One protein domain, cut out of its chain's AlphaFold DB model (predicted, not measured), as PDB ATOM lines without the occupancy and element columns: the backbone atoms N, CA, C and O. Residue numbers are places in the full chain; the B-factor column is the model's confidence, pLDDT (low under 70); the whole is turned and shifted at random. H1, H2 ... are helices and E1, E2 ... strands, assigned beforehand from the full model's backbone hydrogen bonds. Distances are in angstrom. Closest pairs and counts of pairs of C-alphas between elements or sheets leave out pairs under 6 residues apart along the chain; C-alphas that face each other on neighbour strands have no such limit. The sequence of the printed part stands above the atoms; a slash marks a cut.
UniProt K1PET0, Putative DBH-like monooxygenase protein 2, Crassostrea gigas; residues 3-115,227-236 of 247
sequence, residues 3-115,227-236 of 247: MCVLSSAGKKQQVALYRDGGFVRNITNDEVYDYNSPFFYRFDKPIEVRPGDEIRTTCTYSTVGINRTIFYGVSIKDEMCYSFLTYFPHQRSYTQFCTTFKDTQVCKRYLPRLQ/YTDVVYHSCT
ATOM      1  N   MET A   3      25.746  27.276 -20.471       77.31
ATOM      2  CA  MET A   3      25.136  27.636 -19.186       77.31
ATOM      3  C   MET A   3      26.077  28.569 -18.424       77.31
ATOM      4  O   MET A   3      27.242  28.226 -18.210       77.31
ATOM      5  N   CYS A   4      25.571  29.738 -18.038       78.38
ATOM      6  CA  CYS A   4      26.259  30.701 -17.176       78.38
ATOM      7  C   CYS A   4      26.044  30.319 -15.706       78.38
ATOM      8  O   CYS A   4      24.938  29.916 -15.349       78.38
ATOM      9  N   VAL A   5      27.081  30.423 -14.872       79.50
ATOM     10  CA  VAL A   5      27.012  30.098 -13.441       79.50
ATOM     11  C   VAL A   5      27.835  31.099 -12.631       79.50
ATOM     12  O   VAL A   5      29.067  31.110 -12.696       79.50
ATOM     13  N   LEU A   6      27.136  31.894 -11.822       74.44
ATOM     14  CA  LEU A   6      27.681  32.727 -10.745       74.44
ATOM     15  C   LEU A   6      27.008  32.335  -9.429       74.44
ATOM     16  O   LEU A   6      25.978  31.665  -9.476       74.44
ATOM     17  N   SER A   7      27.547  32.772  -8.286       84.44
ATOM     18  CA  SER A   7      26.875  32.658  -6.986       84.44
ATOM     19  C   SER A   7      26.083  33.945  -6.670       84.44
ATOM     20  O   SER A   7      25.809  34.768  -7.546       84.44
ATOM     21  N   SER A   8      25.632  34.101  -5.422       85.38
ATOM     22  CA  SER A   8      24.637  35.103  -5.005       85.38
ATOM     23  C   SER A   8      24.973  36.581  -5.291       85.38
ATOM     24  O   SER A   8      24.064  37.391  -5.509       85.38
ATOM     25  N   ALA A   9      26.252  36.962  -5.307       87.81
ATOM     26  CA  ALA A   9      26.686  38.324  -5.609       87.81
ATOM     27  C   ALA A   9      26.753  38.596  -7.120       87.81
ATOM     28  O   ALA A   9      26.879  39.755  -7.519       87.81
ATOM     29  N   GLY A  10      26.648  37.561  -7.962       88.38
ATOM     30  CA  GLY A  10      26.650  37.675  -9.416       88.38
ATOM     31  C   GLY A  10      25.508  38.547  -9.940       88.38
ATOM     32  O   GLY A  10      24.382  38.489  -9.440       88.38
ATOM     33  N   LYS A  11      25.815  39.393 -10.929       90.75
ATOM     34  CA  LYS A  11      24.847  40.300 -11.572       90.75
ATOM     35  C   LYS A  11      24.860  40.232 -13.085       90.75
ATOM     36  O   LYS A  11      23.813  40.431 -13.688       90.75
ATOM     37  N   LYS A  12      26.021  39.993 -13.696       92.62
ATOM     38  CA  LYS A  12      26.165  39.903 -15.153       92.62
ATOM     39  C   LYS A  12      27.192  38.849 -15.510       92.62
ATOM     40  O   LYS A  12      28.189  38.714 -14.796       92.62
ATOM     41  N   GLN A  13      27.000  38.172 -16.635       91.62
ATOM     42  CA  GLN A  13      28.047  37.354 -17.230       91.62
ATOM     43  C   GLN A  13      28.033  37.424 -18.747       91.62
ATOM     44  O   GLN A  13      27.009  37.259 -19.402       91.62
ATOM     45  N   GLN A  14      29.221  37.591 -19.305       92.25
ATOM     46  CA  GLN A  14      29.457  37.541 -20.734       92.25
ATOM     47  C   GLN A  14      30.456  36.434 -21.037       92.25
ATOM     48  O   GLN A  14      31.476  36.304 -20.360       92.25
ATOM     49  N   VAL A  15      30.174  35.655 -22.074       91.69
ATOM     50  CA  VAL A  15      31.144  34.734 -22.663       91.69
ATOM     51  C   VAL A  15      31.409  35.213 -24.077       91.69
ATOM     52  O   VAL A  15      30.482  35.315 -24.880       91.69
ATOM     53  N   ALA A  16      32.663  35.510 -24.391       93.25
ATOM     54  CA  ALA A  16      33.078  36.055 -25.673       93.25
ATOM     55  C   ALA A  16      34.189  35.209 -26.297       93.25
ATOM     56  O   ALA A  16      35.018  34.626 -25.599       93.25
ATOM     57  N   LEU A  17      34.176  35.147 -27.625       92.75
ATOM     58  CA  LEU A  17      35.199  34.502 -28.435       92.75
ATOM     59  C   LEU A  17      36.163  35.560 -28.968       92.75
ATOM     60  O   LEU A  17      35.732  36.549 -29.570       92.75
ATOM     61  N   TYR A  18      37.451  35.301 -28.797       93.88
ATOM     62  CA  TYR A  18      38.556  36.075 -29.340       93.88
ATOM     63  C   TYR A  18      39.418  35.183 -30.237       93.88
ATOM     64  O   TYR A  18      39.565  33.987 -29.980       93.88
ATOM     65  N   ARG A  19      39.992  35.766 -31.288       93.06
ATOM     66  CA  ARG A  19      40.886  35.095 -32.239       93.06
ATOM     67  C   ARG A  19      42.021  36.035 -32.594       93.06
ATOM     68  O   ARG A  19      41.766  37.185 -32.941       93.06
ATOM     69  N   ASP A  20      43.254  35.552 -32.466       91.06
ATOM     70  CA  ASP A  20      44.471  36.338 -32.714       91.06
ATOM     71  C   ASP A  20      44.477  37.679 -31.945       91.06
ATOM     72  O   ASP A  20      44.883  38.720 -32.455       91.06
ATOM     73  N   GLY A  21      43.952  37.668 -30.711       89.62
ATOM     74  CA  GLY A  21      43.794  38.850 -29.850       89.62
ATOM     75  C   GLY A  21      42.604  39.764 -30.188       89.62
ATOM     76  O   GLY A  21      42.260  40.638 -29.394       89.62
ATOM     77  N   GLY A  22      41.935  39.561 -31.325       95.31
ATOM     78  CA  GLY A  22      40.767  40.335 -31.752       95.31
ATOM     79  C   GLY A  22      39.444  39.759 -31.247       95.31
ATOM     80  O   GLY A  22      39.261  38.543 -31.197       95.31
ATOM     81  N   PHE A  23      38.491  40.627 -30.897       96.25
ATOM     82  CA  PHE A  23      37.121  40.210 -30.579       96.25
ATOM     83  C   PHE A  23      36.428  39.650 -31.826       96.25
ATOM     84  O   PHE A  23      36.388  40.311 -32.862       96.25
ATOM     85  N   VAL A  24      35.842  38.456 -31.709       96.25
ATOM     86  CA  VAL A  24      35.075  37.822 -32.791       96.25
ATOM     87  C   VAL A  24      33.580  38.006 -32.564       96.25
ATOM     88  O   VAL A  24      32.874  38.488 -33.448       96.25
ATOM     89  N   ARG A  25      33.077  37.581 -31.397       94.56
ATOM     90  CA  ARG A  25      31.653  37.675 -31.043       94.56
ATOM     91  C   ARG A  25      31.397  37.421 -29.564       94.56
ATOM     92  O   ARG A  25      32.143  36.694 -28.911       94.56
ATOM     93  N   ASN A  26      30.234  37.869 -29.096       94.19
ATOM     94  CA  ASN A  26      29.625  37.314 -27.894       94.19
ATOM     95  C   ASN A  26      29.030  35.930 -28.208       94.19
ATOM     96  O   ASN A  26      28.334  35.733 -29.214       94.19
ATOM     97  N   ILE A  27      29.342  34.967 -27.347       92.44
ATOM     98  CA  ILE A  27      28.703  33.653 -27.283       92.44
ATOM     99  C   ILE A  27      27.433  33.790 -26.441       92.44
ATOM    100  O   ILE A  27      26.349  33.492 -26.931       92.44
ATOM    101  N   THR A  28      27.554  34.312 -25.220       91.50
ATOM    102  CA  THR A  28      26.425  34.677 -24.350       91.50
ATOM    103  C   THR A  28      26.625  36.089 -23.802       91.50
ATOM    104  O   THR A  28      27.760  36.548 -23.654       91.50
ATOM    105  N   ASN A  29      25.527  36.788 -23.517       91.62
ATOM    106  CA  ASN A  29      25.542  38.110 -22.894       91.62
ATOM    107  C   ASN A  29      24.355  38.224 -21.937       91.62
ATOM    108  O   ASN A  29      23.252  38.568 -22.352       91.62
ATOM    109  N   ASP A  30      24.589  37.872 -20.680       90.06
ATOM    110  CA  ASP A  30      23.606  37.956 -19.611       90.06
ATOM    111  C   ASP A  30      23.807  39.263 -18.836       90.06
ATOM    112  O   ASP A  30      24.708  39.386 -18.000       90.06
ATOM    113  N   GLU A  31      23.013  40.277 -19.177       90.44
ATOM    114  CA  GLU A  31      23.103  41.605 -18.561       90.44
ATOM    115  C   GLU A  31      22.388  41.699 -17.209       90.44
ATOM    116  O   GLU A  31      22.628  42.660 -16.469       90.44
ATOM    117  N   VAL A  32      21.525  40.726 -16.898       89.19
ATOM    118  CA  VAL A  32      20.767  40.626 -15.648       89.19
ATOM    119  C   VAL A  32      20.696  39.153 -15.251       89.19
ATOM    120  O   VAL A  32      19.721  38.457 -15.523       89.19
ATOM    121  N   TYR A  33      21.744  38.699 -14.573       86.62
ATOM    122  CA  TYR A  33      21.845  37.331 -14.088       86.62
ATOM    123  C   TYR A  33      21.142  37.168 -12.734       86.62
ATOM    124  O   TYR A  33      21.401  37.930 -11.795       86.62
ATOM    125  N   ASP A  34      20.321  36.122 -12.612       85.62
ATOM    126  CA  ASP A  34      19.742  35.658 -11.347       85.62
ATOM    127  C   ASP A  34      20.284  34.270 -10.993       85.62
ATOM    128  O   ASP A  34      20.052  33.285 -11.694       85.62
ATOM    129  N   TYR A  35      20.968  34.191  -9.850       82.75
ATOM    130  CA  TYR A  35      21.484  32.948  -9.276       82.75
ATOM    131  C   TYR A  35      20.419  31.848  -9.150       82.75
ATOM    132  O   TYR A  35      20.730  30.670  -9.320       82.75
ATOM    133  N   ASN A  36      19.169  32.216  -8.869       85.38
ATOM    134  CA  ASN A  36      18.090  31.253  -8.652       85.38
ATOM    135  C   ASN A  36      17.484  30.721  -9.957       85.38
ATOM    136  O   ASN A  36      16.692  29.781  -9.915       85.38
ATOM    137  N   SER A  37      17.838  31.307 -11.103       85.25
ATOM    138  CA  SER A  37      17.257  30.969 -12.403       85.25
ATOM    139  C   SER A  37      18.331  30.924 -13.502       85.25
ATOM    140  O   SER A  37      18.316  31.742 -14.425       85.25
ATOM    141  N   PRO A  38      19.289  29.976 -13.428       80.38
ATOM    142  CA  PRO A  38      20.326  29.851 -14.445       80.38
ATOM    143  C   PRO A  38      19.714  29.496 -15.806       80.38
ATOM    144  O   PRO A  38      18.934  28.550 -15.937       80.38
ATOM    145  N   PHE A  39      20.093  30.247 -16.842       82.44
ATOM    146  CA  PHE A  39      19.562  30.071 -18.192       82.44
ATOM    147  C   PHE A  39      20.483  29.226 -19.085       82.44
ATOM    148  O   PHE A  39      21.711  29.361 -19.071       82.44
ATOM    149  N   PHE A  40      19.873  28.380 -19.921       84.88
ATOM    150  CA  PHE A  40      20.571  27.570 -20.917       84.88
ATOM    151  C   PHE A  40      20.429  28.175 -22.311       84.88
ATOM    152  O   PHE A  40      19.356  28.155 -22.914       84.88
ATOM    153  N   TYR A  41      21.547  28.606 -22.884       87.69
ATOM    154  CA  TYR A  41      21.607  29.082 -24.258       87.69
ATOM    155  C   TYR A  41      21.755  27.898 -25.219       87.69
ATOM    156  O   TYR A  41      22.730  27.132 -25.175       87.69
ATOM    157  N   ARG A  42      20.780  27.742 -26.115       87.94
ATOM    158  CA  ARG A  42      20.843  26.822 -27.256       87.94
ATOM    159  C   ARG A  42      21.026  27.637 -28.530       87.94
ATOM    160  O   ARG A  42      20.433  28.696 -28.677       87.94
ATOM    161  N   PHE A  43      21.875  27.140 -29.420       86.94
ATOM    162  CA  PHE A  43      22.174  27.784 -30.691       86.94
ATOM    163  C   PHE A  43      21.730  26.849 -31.804       86.94
ATOM    164  O   PHE A  43      22.167  25.698 -31.822       86.94
ATOM    165  N   ASP A  44      20.902  27.345 -32.721       88.62
ATOM    166  CA  ASP A  44      20.440  26.563 -33.876       88.62
ATOM    167  C   ASP A  44      21.606  26.187 -34.791       88.62
ATOM    168  O   ASP A  44      21.665  25.090 -35.344       88.62
ATOM    169  N   LYS A  45      22.575  27.101 -34.914       89.75
ATOM    170  CA  LYS A  45      23.841  26.872 -35.603       89.75
ATOM    171  C   LYS A  45      24.984  26.819 -34.588       89.75
ATOM    172  O   LYS A  45      25.087  27.725 -33.758       89.75
ATOM    173  N   PRO A  46      25.864  25.807 -34.658       89.81
ATOM    174  CA  PRO A  46      27.045  25.743 -33.807       89.81
ATOM    175  C   PRO A  46      27.935  26.968 -34.005       89.81
ATOM    176  O   PRO A  46      28.069  27.484 -35.115       89.81
ATOM    177  N   ILE A  47      28.573  27.408 -32.926       91.56
ATOM    178  CA  ILE A  47      29.611  28.436 -32.983       91.56
ATOM    179  C   ILE A  47      30.943  27.723 -33.199       91.56
ATOM    180  O   ILE A  47      31.334  26.885 -32.389       91.56
ATOM    181  N   GLU A  48      31.619  28.042 -34.300       91.31
ATOM    182  CA  GLU A  48      32.936  27.490 -34.610       91.31
ATOM    183  C   GLU A  48      33.999  28.103 -33.688       91.31
ATOM    184  O   GLU A  48      34.191  29.320 -33.677       91.31
ATOM    185  N   VAL A  49      34.705  27.246 -32.952       88.38
ATOM    186  CA  VAL A  49      35.877  27.601 -32.142       88.38
ATOM    187  C   VAL A  49      37.075  26.861 -32.720       88.38
ATOM    188  O   VAL A  49      37.020  25.646 -32.926       88.38
ATOM    189  N   ARG A  50      38.144  27.596 -33.014       87.12
ATOM    190  CA  ARG A  50      39.361  27.085 -33.641       87.12
ATOM    191  C   ARG A  50      40.491  26.960 -32.623       87.12
ATOM    192  O   ARG A  50      40.497  27.653 -31.608       87.12
ATOM    193  N   PRO A  51      41.472  26.088 -32.888       84.00
ATOM    194  CA  PRO A  51      42.683  26.045 -32.088       84.00
ATOM    195  C   PRO A  51      43.369  27.408 -32.018       84.00
ATOM    196  O   PRO A  51      43.548  28.050 -33.049       84.00
ATOM    197  N   GLY A  52      43.763  27.820 -30.813       82.25
ATOM    198  CA  GLY A  52      44.338  29.145 -30.558       82.25
ATOM    199  C   GLY A  52      43.313  30.238 -30.250       82.25
ATOM    200  O   GLY A  52      43.707  31.286 -29.745       82.25
ATOM    201  N   ASP A  53      42.017  29.995 -30.470       88.19
ATOM    202  CA  ASP A  53      40.978  30.915 -30.012       88.19
ATOM    203  C   ASP A  53      40.958  31.000 -28.483       88.19
ATOM    204  O   ASP A  53      41.166  30.012 -27.770       88.19
ATOM    205  N   GLU A  54      40.623  32.184 -27.985       88.62
ATOM    206  CA  GLU A  54      40.392  32.442 -26.574       88.62
ATOM    207  C   GLU A  54      38.888  32.538 -26.310       88.62
ATOM    208  O   GLU A  54      38.183  33.373 -26.881       88.62
ATOM    209  N   ILE A  55      38.391  31.699 -25.400       89.88
ATOM    210  CA  ILE A  55      37.073  31.898 -24.799       89.88
ATOM    211  C   ILE A  55      37.273  32.649 -23.490       89.88
ATOM    212  O   ILE A  55      37.929  32.156 -22.568       89.88
ATOM    213  N   ARG A  56      36.669  33.832 -23.406       90.69
ATOM    214  CA  ARG A  56      36.743  34.699 -22.236       90.69
ATOM    215  C   ARG A  56      35.393  34.795 -21.550       90.69
ATOM    216  O   ARG A  56      34.418  35.232 -22.156       90.69
ATOM    217  N   THR A  57      35.351  34.397 -20.285       90.06
ATOM    218  CA  THR A  57      34.202  34.580 -19.397       90.06
ATOM    219  C   THR A  57      34.462  35.780 -18.493       90.06
ATOM    220  O   THR A  57      35.426  35.786 -17.729       90.06
ATOM    221  N   THR A  58      33.594  36.782 -18.573       91.06
ATOM    222  CA  THR A  58      33.609  37.969 -17.717       91.06
ATOM    223  C   THR A  58      32.401  37.917 -16.795       91.06
ATOM    224  O   THR A  58      31.276  37.840 -17.285       91.06
ATOM    225  N   CYS A  59      32.621  37.983 -15.485       89.88
ATOM    226  CA  CYS A  59      31.564  38.035 -14.478       89.88
ATOM    227  C   CYS A  59      31.600  39.379 -13.750       89.88
ATOM    228  O   CYS A  59      32.670  39.840 -13.350       89.88
ATOM    229  N   THR A  60      30.437  39.998 -13.564       91.44
ATOM    230  CA  THR A  60      30.281  41.214 -12.757       91.44
ATOM    231  C   THR A  60      29.517  40.885 -11.488       91.44
ATOM    232  O   THR A  60      28.420  40.319 -11.547       91.44
ATOM    233  N   TYR A  61      30.077  41.293 -10.357       89.25
ATOM    234  CA  TYR A  61      29.512  41.094  -9.029       89.25
ATOM    235  C   TYR A  61      29.079  42.424  -8.421       89.25
ATOM    236  O   TYR A  61      29.615  43.480  -8.750       89.25
ATOM    237  N   SER A  62      28.116  42.363  -7.510       88.19
ATOM    238  CA  SER A  62      27.762  43.472  -6.631       88.19
ATOM    239  C   SER A  62      27.807  42.982  -5.195       88.19
ATOM    240  O   SER A  62      27.038  42.104  -4.804       88.19
ATOM    241  N   THR A  63      28.713  43.561  -4.414       86.50
ATOM    242  CA  THR A  63      28.889  43.260  -2.988       86.50
ATOM    243  C   THR A  63      28.169  44.270  -2.093       86.50
ATOM    244  O   THR A  63      28.406  44.335  -0.888       86.50
ATOM    245  N   VAL A  64      27.254  45.060  -2.666       87.12
ATOM    246  CA  VAL A  64      26.466  46.056  -1.930       87.12
ATOM    247  C   VAL A  64      25.685  45.379  -0.808       87.12
ATOM    248  O   VAL A  64      24.906  44.461  -1.043       87.12
ATOM    249  N   GLY A  65      25.904  45.843   0.423       84.38
ATOM    250  CA  GLY A  65      25.288  45.271   1.623       84.38
ATOM    251  C   GLY A  65      26.026  44.064   2.216       84.38
ATOM    252  O   GLY A  65      25.592  43.545   3.241       84.38
ATOM    253  N   ILE A  66      27.153  43.636   1.636       84.75
ATOM    254  CA  ILE A  66      27.985  42.549   2.167       84.75
ATOM    255  C   ILE A  66      29.170  43.154   2.928       84.75
ATOM    256  O   ILE A  66      30.035  43.809   2.358       84.75
ATOM    257  N   ASN A  67      29.232  42.922   4.241       87.62
ATOM    258  CA  ASN A  67      30.230  43.515   5.145       87.62
ATOM    259  C   ASN A  67      31.525  42.690   5.294       87.62
ATOM    260  O   ASN A  67      32.254  42.841   6.275       87.62
ATOM    261  N   ARG A  68      31.808  41.798   4.344       84.69
ATOM    262  CA  ARG A  68      32.998  40.941   4.331       84.69
ATOM    263  C   ARG A  68      33.534  40.802   2.916       84.69
ATOM    264  O   ARG A  68      32.767  40.825   1.959       84.69
ATOM    265  N   THR A  69      34.831  40.550   2.792       84.56
ATOM    266  CA  THR A  69      35.404  40.100   1.522       84.56
ATOM    267  C   THR A  69      34.846  38.722   1.166       84.56
ATOM    268  O   THR A  69      34.756  37.829   2.018       84.56
ATOM    269  N   ILE A  70      34.471  38.551  -0.098       81.62
ATOM    270  CA  ILE A  70      34.080  37.262  -0.660       81.62
ATOM    271  C   ILE A  70      35.218  36.784  -1.550       81.62
ATOM    272  O   ILE A  70      35.747  37.549  -2.353       81.62
ATOM    273  N   PHE A  71      35.615  35.532  -1.376       85.50
ATOM    274  CA  PHE A  71      36.671  34.915  -2.163       85.50
ATOM    275  C   PHE A  71      36.078  33.895  -3.128       85.50
ATOM    276  O   PHE A  71      34.918  33.499  -3.006       85.50
ATOM    277  N   TYR A  72      36.899  33.466  -4.083       84.06
ATOM    278  CA  TYR A  72      36.575  32.315  -4.905       84.06
ATOM    279  C   TYR A  72      36.486  31.044  -4.046       84.06
ATOM    280  O   TYR A  72      37.355  30.796  -3.206       84.06
ATOM    281  N   GLY A  73      35.484  30.210  -4.312       82.00
ATOM    282  CA  GLY A  73      35.310  28.930  -3.637       82.00
ATOM    283  C   GLY A  73      34.018  28.230  -4.045       82.00
ATOM    284  O   GLY A  73      33.232  28.751  -4.825       82.00
ATOM    285  N   VAL A  74      33.821  27.015  -3.534       80.94
ATOM    286  CA  VAL A  74      32.653  26.167  -3.847       80.94
ATOM    287  C   VAL A  74      31.573  26.220  -2.764       80.94
ATOM    288  O   VAL A  74      30.556  25.536  -2.866       80.94
ATOM    289  N   SER A  75      31.800  26.987  -1.694       81.75
ATOM    290  CA  SER A  75      30.822  27.173  -0.627       81.75
ATOM    291  C   SER A  75      29.727  28.144  -1.051       81.75
ATOM    292  O   SER A  75      29.946  29.043  -1.856       81.75
ATOM    293  N   ILE A  76      28.573  28.062  -0.388       80.44
ATOM    294  CA  ILE A  76      27.484  29.042  -0.522       80.44
ATOM    295  C   ILE A  76      27.896  30.469  -0.120       80.44
ATOM    296  O   ILE A  76      27.194  31.427  -0.421       80.44
ATOM    297  N   LYS A  77      28.999  30.613   0.627       83.56
ATOM    298  CA  LYS A  77      29.540  31.905   1.078       83.56
ATOM    299  C   LYS A  77      30.587  32.480   0.122       83.56
ATOM    300  O   LYS A  77      31.051  33.596   0.376       83.56
ATOM    301  N   ASP A  78      30.944  31.737  -0.915       85.88
ATOM    302  CA  ASP A  78      31.993  32.074  -1.866       85.88
ATOM    303  C   ASP A  78      31.385  32.409  -3.234       85.88
ATOM    304  O   ASP A  78      30.226  32.090  -3.517       85.88
ATOM    305  N   GLU A  79      32.174  33.044  -4.098       85.81
ATOM    306  CA  GLU A  79      31.771  33.338  -5.473       85.81
ATOM    307  C   GLU A  79      32.449  32.416  -6.485       85.81
ATOM    308  O   GLU A  79      33.595  31.989  -6.328       85.81
ATOM    309  N   MET A  80      31.729  32.143  -7.569       86.38
ATOM    310  CA  MET A  80      32.227  31.406  -8.726       86.38
ATOM    311  C   MET A  80      31.964  32.202 -10.003       86.38
ATOM    312  O   MET A  80      31.055  33.030 -10.064       86.38
ATOM    313  N   CYS A  81      32.774  31.950 -11.028       88.12
ATOM    314  CA  CYS A  81      32.598  32.497 -12.371       88.12
ATOM    315  C   CYS A  81      32.827  31.367 -13.368       88.12
ATOM    316  O   CYS A  81      33.969  31.083 -13.736       88.12
ATOM    317  N   TYR A  82      31.757  30.692 -13.778       87.12
ATOM    318  CA  TYR A  82      31.858  29.561 -14.691       87.12
ATOM    319  C   TYR A  82      30.929  29.699 -15.883       87.12
ATOM    320  O   TYR A  82      29.828  30.245 -15.816       87.12
ATOM    321  N   SER A  83      31.381  29.147 -17.000       86.81
ATOM    322  CA  SER A  83      30.529  28.818 -18.126       86.81
ATOM    323  C   SER A  83      30.701  27.341 -18.450       86.81
ATOM    324  O   SER A  83      31.814  26.833 -18.583       86.81
ATOM    325  N   PHE A  84      29.586  26.629 -18.550       86.94
ATOM    326  CA  PHE A  84      29.572  25.256 -19.032       86.94
ATOM    327  C   PHE A  84      29.232  25.282 -20.508       86.94
ATOM    328  O   PHE A  84      28.243  25.893 -20.911       86.94
ATOM    329  N   LEU A  85      30.046  24.606 -21.308       86.25
ATOM    330  CA  LEU A  85      29.888  24.542 -22.751       86.25
ATOM    331  C   LEU A  85      29.745  23.091 -23.198       86.25
ATOM    332  O   LEU A  85      30.460  22.198 -22.747       86.25
ATOM    333  N   THR A  86      28.810  22.861 -24.107       86.38
ATOM    334  CA  THR A  86      28.681  21.603 -24.841       86.38
ATOM    335  C   THR A  86      29.157  21.837 -26.261       86.38
ATOM    336  O   THR A  86      28.630  22.721 -26.944       86.38
ATOM    337  N   TYR A  87      30.116  21.032 -26.705       86.25
ATOM    338  CA  TYR A  87      30.758  21.158 -28.007       86.25
ATOM    339  C   TYR A  87      30.756  19.824 -28.756       86.25
ATOM    340  O   TYR A  87      30.605  18.757 -28.159       86.25
ATOM    341  N   PHE A  88      30.928  19.898 -30.073       84.75
ATOM    342  CA  PHE A  88      31.125  18.746 -30.944       84.75
ATOM    343  C   PHE A  88      32.039  19.131 -32.127       84.75
ATOM    344  O   PHE A  88      32.115  20.317 -32.454       84.75
ATOM    345  N   PRO A  89      32.705  18.164 -32.787       85.50
ATOM    346  CA  PRO A  89      32.810  16.757 -32.390       85.50
ATOM    347  C   PRO A  89      33.581  16.602 -31.072       85.50
ATOM    348  O   PRO A  89      34.333  17.491 -30.678       85.50
ATOM    349  N   HIS A  90      33.370  15.485 -30.375       81.12
ATOM    350  CA  HIS A  90      34.111  15.196 -29.148       81.12
ATOM    351  C   HIS A  90      35.616  15.166 -29.445       81.12
ATOM    352  O   HIS A  90      36.067  14.427 -30.320       81.12
ATOM    353  N   GLN A  91      36.388  15.954 -28.699       72.75
ATOM    354  CA  GLN A  91      37.839  16.030 -28.834       72.75
ATOM    355  C   GLN A  91      38.494  15.284 -27.675       72.75
ATOM    356  O   GLN A  91      38.084  15.415 -26.521       72.75
ATOM    357  N   ARG A  92      39.547  14.513 -27.962       69.44
ATOM    358  CA  ARG A  92      40.395  13.948 -26.905       69.44
ATOM    359  C   ARG A  92      41.262  15.070 -26.339       69.44
ATOM    360  O   ARG A  92      42.259  15.443 -26.946       69.44
ATOM    361  N   SER A  93      40.869  15.605 -25.191       67.25
ATOM    362  CA  SER A  93      41.638  16.611 -24.458       67.25
ATOM    363  C   SER A  93      42.262  16.008 -23.200       67.25
ATOM    364  O   SER A  93      41.671  15.137 -22.565       67.25
ATOM    365  N   TYR A  94      43.441  16.501 -22.813       66.69
ATOM    366  CA  TYR A  94      44.091  16.146 -21.541       66.69
ATOM    367  C   TYR A  94      43.329  16.676 -20.316       66.69
ATOM    368  O   TYR A  94      43.531  16.196 -19.206       66.69
ATOM    369  N   THR A  95      42.460  17.672 -20.512       72.44
ATOM    370  CA  THR A  95      41.593  18.241 -19.477       72.44
ATOM    371  C   THR A  95      40.232  18.598 -20.066       72.44
ATOM    372  O   THR A  95      40.140  19.101 -21.186       72.44
ATOM    373  N   GLN A  96      39.165  18.361 -19.305       76.44
ATOM    374  CA  GLN A  96      37.816  18.821 -19.650       76.44
ATOM    375  C   GLN A  96      37.567  20.276 -19.217       76.44
ATOM    376  O   GLN A  96      36.546  20.859 -19.566       76.44
ATOM    377  N   PHE A  97      38.507  20.867 -18.476       78.62
ATOM    378  CA  PHE A  97      38.418  22.230 -17.970       78.62
ATOM    379  C   PHE A  97      39.202  23.199 -18.850       78.62
ATOM    380  O   PHE A  97      40.397  23.002 -19.091       78.62
ATOM    381  N   CYS A  98      38.532  24.276 -19.254       79.88
ATOM    382  CA  CYS A  98      39.133  25.439 -19.896       79.88
ATOM    383  C   CYS A  98      38.990  26.642 -18.956       79.88
ATOM    384  O   CYS A  98      38.115  27.486 -19.126       79.88
ATOM    385  N   THR A  99      39.799  26.662 -17.902       83.38
ATOM    386  CA  THR A  99      39.727  27.674 -16.842       83.38
ATOM    387  C   THR A  99      41.105  28.247 -16.550       83.38
ATOM    388  O   THR A  99      42.139  27.660 -16.900       83.38
ATOM    389  N   THR A 100      41.119  29.396 -15.885       82.44
ATOM    390  CA  THR A 100      42.333  29.993 -15.338       82.44
ATOM    391  C   THR A 100      42.241  30.104 -13.835       82.44
ATOM    392  O   THR A 100      41.160  30.203 -13.259       82.44
ATOM    393  N   PHE A 101      43.400  30.063 -13.194       78.88
ATOM    394  CA  PHE A 101      43.554  30.507 -11.826       78.88
ATOM    395  C   PHE A 101      44.418  31.764 -11.853       78.88
ATOM    396  O   PHE A 101      45.629  31.665 -12.061       78.88
ATOM    397  N   LYS A 102      43.789  32.934 -11.681       80.69
ATOM    398  CA  LYS A 102      44.406  34.228 -12.020       80.69
ATOM    399  C   LYS A 102      44.893  34.182 -13.476       80.69
ATOM    400  O   LYS A 102      44.124  33.791 -14.350       80.69
ATOM    401  N   ASP A 103      46.164  34.480 -13.711       76.19
ATOM    402  CA  ASP A 103      46.776  34.476 -15.040       76.19
ATOM    403  C   ASP A 103      47.211  33.068 -15.493       76.19
ATOM    404  O   ASP A 103      47.541  32.842 -16.654       76.19
ATOM    405  N   THR A 104      47.193  32.075 -14.597       79.69
ATOM    406  CA  THR A 104      47.650  30.719 -14.912       79.69
ATOM    407  C   THR A 104      46.563  29.907 -15.618       79.69
ATOM    408  O   THR A 104      45.548  29.553 -15.008       79.69
ATOM    409  N   GLN A 105      46.800  29.484 -16.861       80.38
ATOM    410  CA  GLN A 105      45.874  28.588 -17.564       80.38
ATOM    411  C   GLN A 105      46.002  27.144 -17.069       80.38
ATOM    412  O   GLN A 105      47.089  26.554 -17.074       80.38
ATOM    413  N   VAL A 106      44.874  26.536 -16.688       78.62
ATOM    414  CA  VAL A 106      44.844  25.164 -16.163       78.62
ATOM    415  C   VAL A 106      45.401  24.183 -17.188       78.62
ATOM    416  O   VAL A 106      46.247  23.367 -16.836       78.62
ATOM    417  N   CYS A 107      45.024  24.284 -18.464       74.94
ATOM    418  CA  CYS A 107      45.515  23.334 -19.462       74.94
ATOM    419  C   CYS A 107      47.039  23.368 -19.621       74.94
ATOM    420  O   CYS A 107      47.644  22.303 -19.666       74.94
ATOM    421  N   LYS A 108      47.671  24.555 -19.642       74.62
ATOM    422  CA  LYS A 108      49.126  24.697 -19.805       74.62
ATOM    423  C   LYS A 108      49.862  23.919 -18.706       74.62
ATOM    424  O   LYS A 108      50.856  23.263 -18.984       74.62
ATOM    425  N   ARG A 109      49.312  23.867 -17.488       73.69
ATOM    426  CA  ARG A 109      49.881  23.080 -16.381       73.69
ATOM    427  C   ARG A 109      49.813  21.560 -16.565       73.69
ATOM    428  O   ARG A 109      50.622  20.861 -15.961       73.69
ATOM    429  N   TYR A 110      48.850  21.054 -17.335       69.50
ATOM    430  CA  TYR A 110      48.619  19.616 -17.534       69.50
ATOM    431  C   TYR A 110      49.045  19.110 -18.917       69.50
ATOM    432  O   TYR A 110      48.994  17.904 -19.150       69.50
ATOM    433  N   LEU A 111      49.468  19.987 -19.833       64.62
ATOM    434  CA  LEU A 111      49.961  19.581 -21.149       64.62
ATOM    435  C   LEU A 111      51.258  18.761 -20.994       64.62
ATOM    436  O   LEU A 111      52.278  19.321 -20.585       64.62
ATOM    437  N   PRO A 112      51.280  17.468 -21.384       60.47
ATOM    438  CA  PRO A 112      52.453  16.610 -21.183       60.47
ATOM    439  C   PRO A 112      53.715  17.119 -21.887       60.47
ATOM    440  O   PRO A 112      54.816  16.949 -21.374       60.47
ATOM    441  N   ARG A 113      53.553  17.809 -23.030       61.53
ATOM    442  CA  ARG A 113      54.663  18.413 -23.788       61.53
ATOM    443  C   ARG A 113      55.452  19.459 -22.998       61.53
ATOM    444  O   ARG A 113      56.598  19.710 -23.334       61.53
ATOM    445  N   LEU A 114      54.833  20.072 -21.989       62.91
ATOM    446  CA  LEU A 114      55.471  21.084 -21.151       62.91
ATOM    447  C   LEU A 114      56.170  20.467 -19.931       62.91
ATOM    448  O   LEU A 114      56.813  21.186 -19.183       62.91
ATOM    449  N   GLN A 115      56.055  19.148 -19.713       66.12
ATOM    450  CA  GLN A 115      56.740  18.401 -18.644       66.12
ATOM    451  C   GLN A 115      56.587  19.009 -17.232       66.12
ATOM    452  O   GLN A 115      57.413  18.788 -16.352       66.12
ATOM    453  N   TYR A 227      31.211  48.607  -4.520       44.56
ATOM    454  CA  TYR A 227      32.137  48.011  -5.481       44.56
ATOM    455  C   TYR A 227      31.392  47.060  -6.422       44.56
ATOM    456  O   TYR A 227      30.725  46.110  -6.006       44.56
ATOM    457  N   THR A 228      31.504  47.360  -7.715       50.47
ATOM    458  CA  THR A 228      31.262  46.392  -8.778       50.47
ATOM    459  C   THR A 228      32.604  45.764  -9.110       50.47
ATOM    460  O   THR A 228      33.484  46.421  -9.660       50.47
ATOM    461  N   ASP A 229      32.775  44.503  -8.734       60.88
ATOM    462  CA  ASP A 229      33.983  43.757  -9.061       60.88
ATOM    463  C   ASP A 229      33.765  43.029 -10.385       60.88
ATOM    464  O   ASP A 229      32.732  42.383 -10.594       60.88
ATOM    465  N   VAL A 230      34.734  43.138 -11.293       60.38
ATOM    466  CA  VAL A 230      34.715  42.431 -12.575       60.38
ATOM    467  C   VAL A 230      35.842  41.413 -12.585       60.38
ATOM    468  O   VAL A 230      37.015  41.770 -12.484       60.38
ATOM    469  N   VAL A 231      35.481  40.140 -12.712       65.12
ATOM    470  CA  VAL A 231      36.434  39.031 -12.790       65.12
ATOM    471  C   VAL A 231      36.467  38.499 -14.213       65.12
ATOM    472  O   VAL A 231      35.423  38.243 -14.817       65.12
ATOM    473  N   TYR A 232      37.678  38.298 -14.723       53.47
ATOM    474  CA  TYR A 232      37.937  37.762 -16.053       53.47
ATOM    475  C   TYR A 232      38.593  36.387 -15.939       53.47
ATOM    476  O   TYR A 232      39.587  36.225 -15.235       53.47
ATOM    477  N   HIS A 233      38.059  35.412 -16.667       65.25
ATOM    478  CA  HIS A 233      38.695  34.119 -16.899       65.25
ATOM    479  C   HIS A 233      38.842  33.918 -18.407       65.25
ATOM    480  O   HIS A 233      37.841  33.915 -19.124       65.25
ATOM    481  N   SER A 234      40.068  33.754 -18.900       61.25
ATOM    482  CA  SER A 234      40.371  33.608 -20.329       61.25
ATOM    483  C   SER A 234      41.113  32.313 -20.613       61.25
ATOM    484  O   SER A 234      42.151  32.030 -20.033       61.25
ATOM    485  N   CYS A 235      40.612  31.499 -21.532       67.31
ATOM    486  CA  CYS A 235      41.222  30.209 -21.809       67.31
ATOM    487  C   CYS A 235      41.448  30.005 -23.308       67.31
ATOM    488  O   CYS A 235      40.513  30.103 -24.097       67.31
ATOM    489  N   THR A 236      42.691  29.670 -23.675       57.03
ATOM    490  CA  THR A 236      43.135  29.427 -25.071       57.03
ATOM    491  C   THR A 236      43.277  27.941 -25.412       57.03
ATOM    492  O   THR A 236      43.840  27.543 -26.427       57.03
TER     493      THR A 236
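What this domain is: This is residues 3 to 115 and 227 to 236 of the 247 residues of the protein "Putative DBH-like monooxygenase protein 2" of Crassostrea gigas (UniProt K1PET0). This is a small sandwich, two sheets face to face: a twisted slab of four strands, E3, E2, E4 and E6, with a short two-stranded ribbon, E1 and E5, lying crosswise over one of its faces. Long loops join the parts, and one short helix, H1, lies off to one side, away from the mean of the C-alphas. The printed part has 123 residues, with six named strands and one named helix in the order E1, E2, E3, E4, E5, H1, E6; the larger sheet runs E3, E2, E4, E6 and the smaller E1, E5, both antiparallel. The class is mostly strand, though only 50 of the printed residues are in named elements, under half. The whole is compact, with a radius of gyration of the C-alphas of 15.4 A and spans of 45 by 39 by 25 A.

How they stand to each other: Begin in the larger sheet with E2, residues 10 to 19, and its antiparallel neighbour E4, residues 54 to 62, at 163 degrees; look for N 14 and O 58, 2.9 A apart and within hydrogen-bond range. On the other side of E2 is E3, residues 22 to 30, an edge strand that forms a hairpin with E2; N 13 and O 30 are within hydrogen-bond range at 2.9 A. E3 bends by 63 degrees at residue 27. The other edge strand is E6, residues 228 to 235, antiparallel to E4 at 163 degrees, with N 57 and O 233 within range at 2.8 A. Now turn to the second sheet, E1, residues 3 to 6, and E5, residues 81 to 85, antiparallel at 168 degrees, with N 5 and O 82 within range at 2.9 A. Where the two sheets face each other they are 8.8 A centre to centre, their best planes 12 degrees apart and their strands at 51 degrees. Among the closest C-alphas between them are those of Cys 59 in E4 and Cys 81 in E5, 6.0 A apart, and those of Cys 4 in E1 and Gln 13 in E2, 6.9 A apart. H1, residues 106 to 110, is not on the larger sheet, and it is apart from E1, E2, E3 and E4. Its backbone has 0 of 1 O i to N i+4 pairs within hydrogen-bond range and 2 of 2 O i to N i+3 pairs. Just before it, residues 100 to 101 pair with residues 104 to 105, antiparallel.

Where its parts are: Find C-alpha 10 at (26.650, 37.675, -9.416); from there E2, the longest strand by residues, runs 27.0 A to C-alpha 19 at (40.886, 35.095, -32.239). E3 is 21.2 A from first to last C-alpha, E4 26.1 A and E6 23.0 A. E1 begins at C-alpha 3, (25.136, 27.636, -19.186), and is 10.2 A long, while E5 is 13.4 A. H1 is 6.8 A long, and E6 ends at C-alpha 235, (41.222, 30.209, -21.809).

The domain as a whole: The C-alphas farthest apart are those of Gly 65 and Arg 113, 47.2 A. Residues 116 to 226 are cut out and not printed, and C-alphas 115 and 227 are 40.7 A apart across the cut; the link from H1 to E6 crosses it. The links E1 to E2 and E2 to E3 are tight; E3 to E4, E4 to E5 and E5 to H1 are long. The chain changes sheet at the links E1 to E2 and E4 to E5. The mean pLDDT of the printed part is 82.2; confidence is low, under 70, at residues 92 to 94, 110 to 115 and 227 to 236, the last of which take in E6.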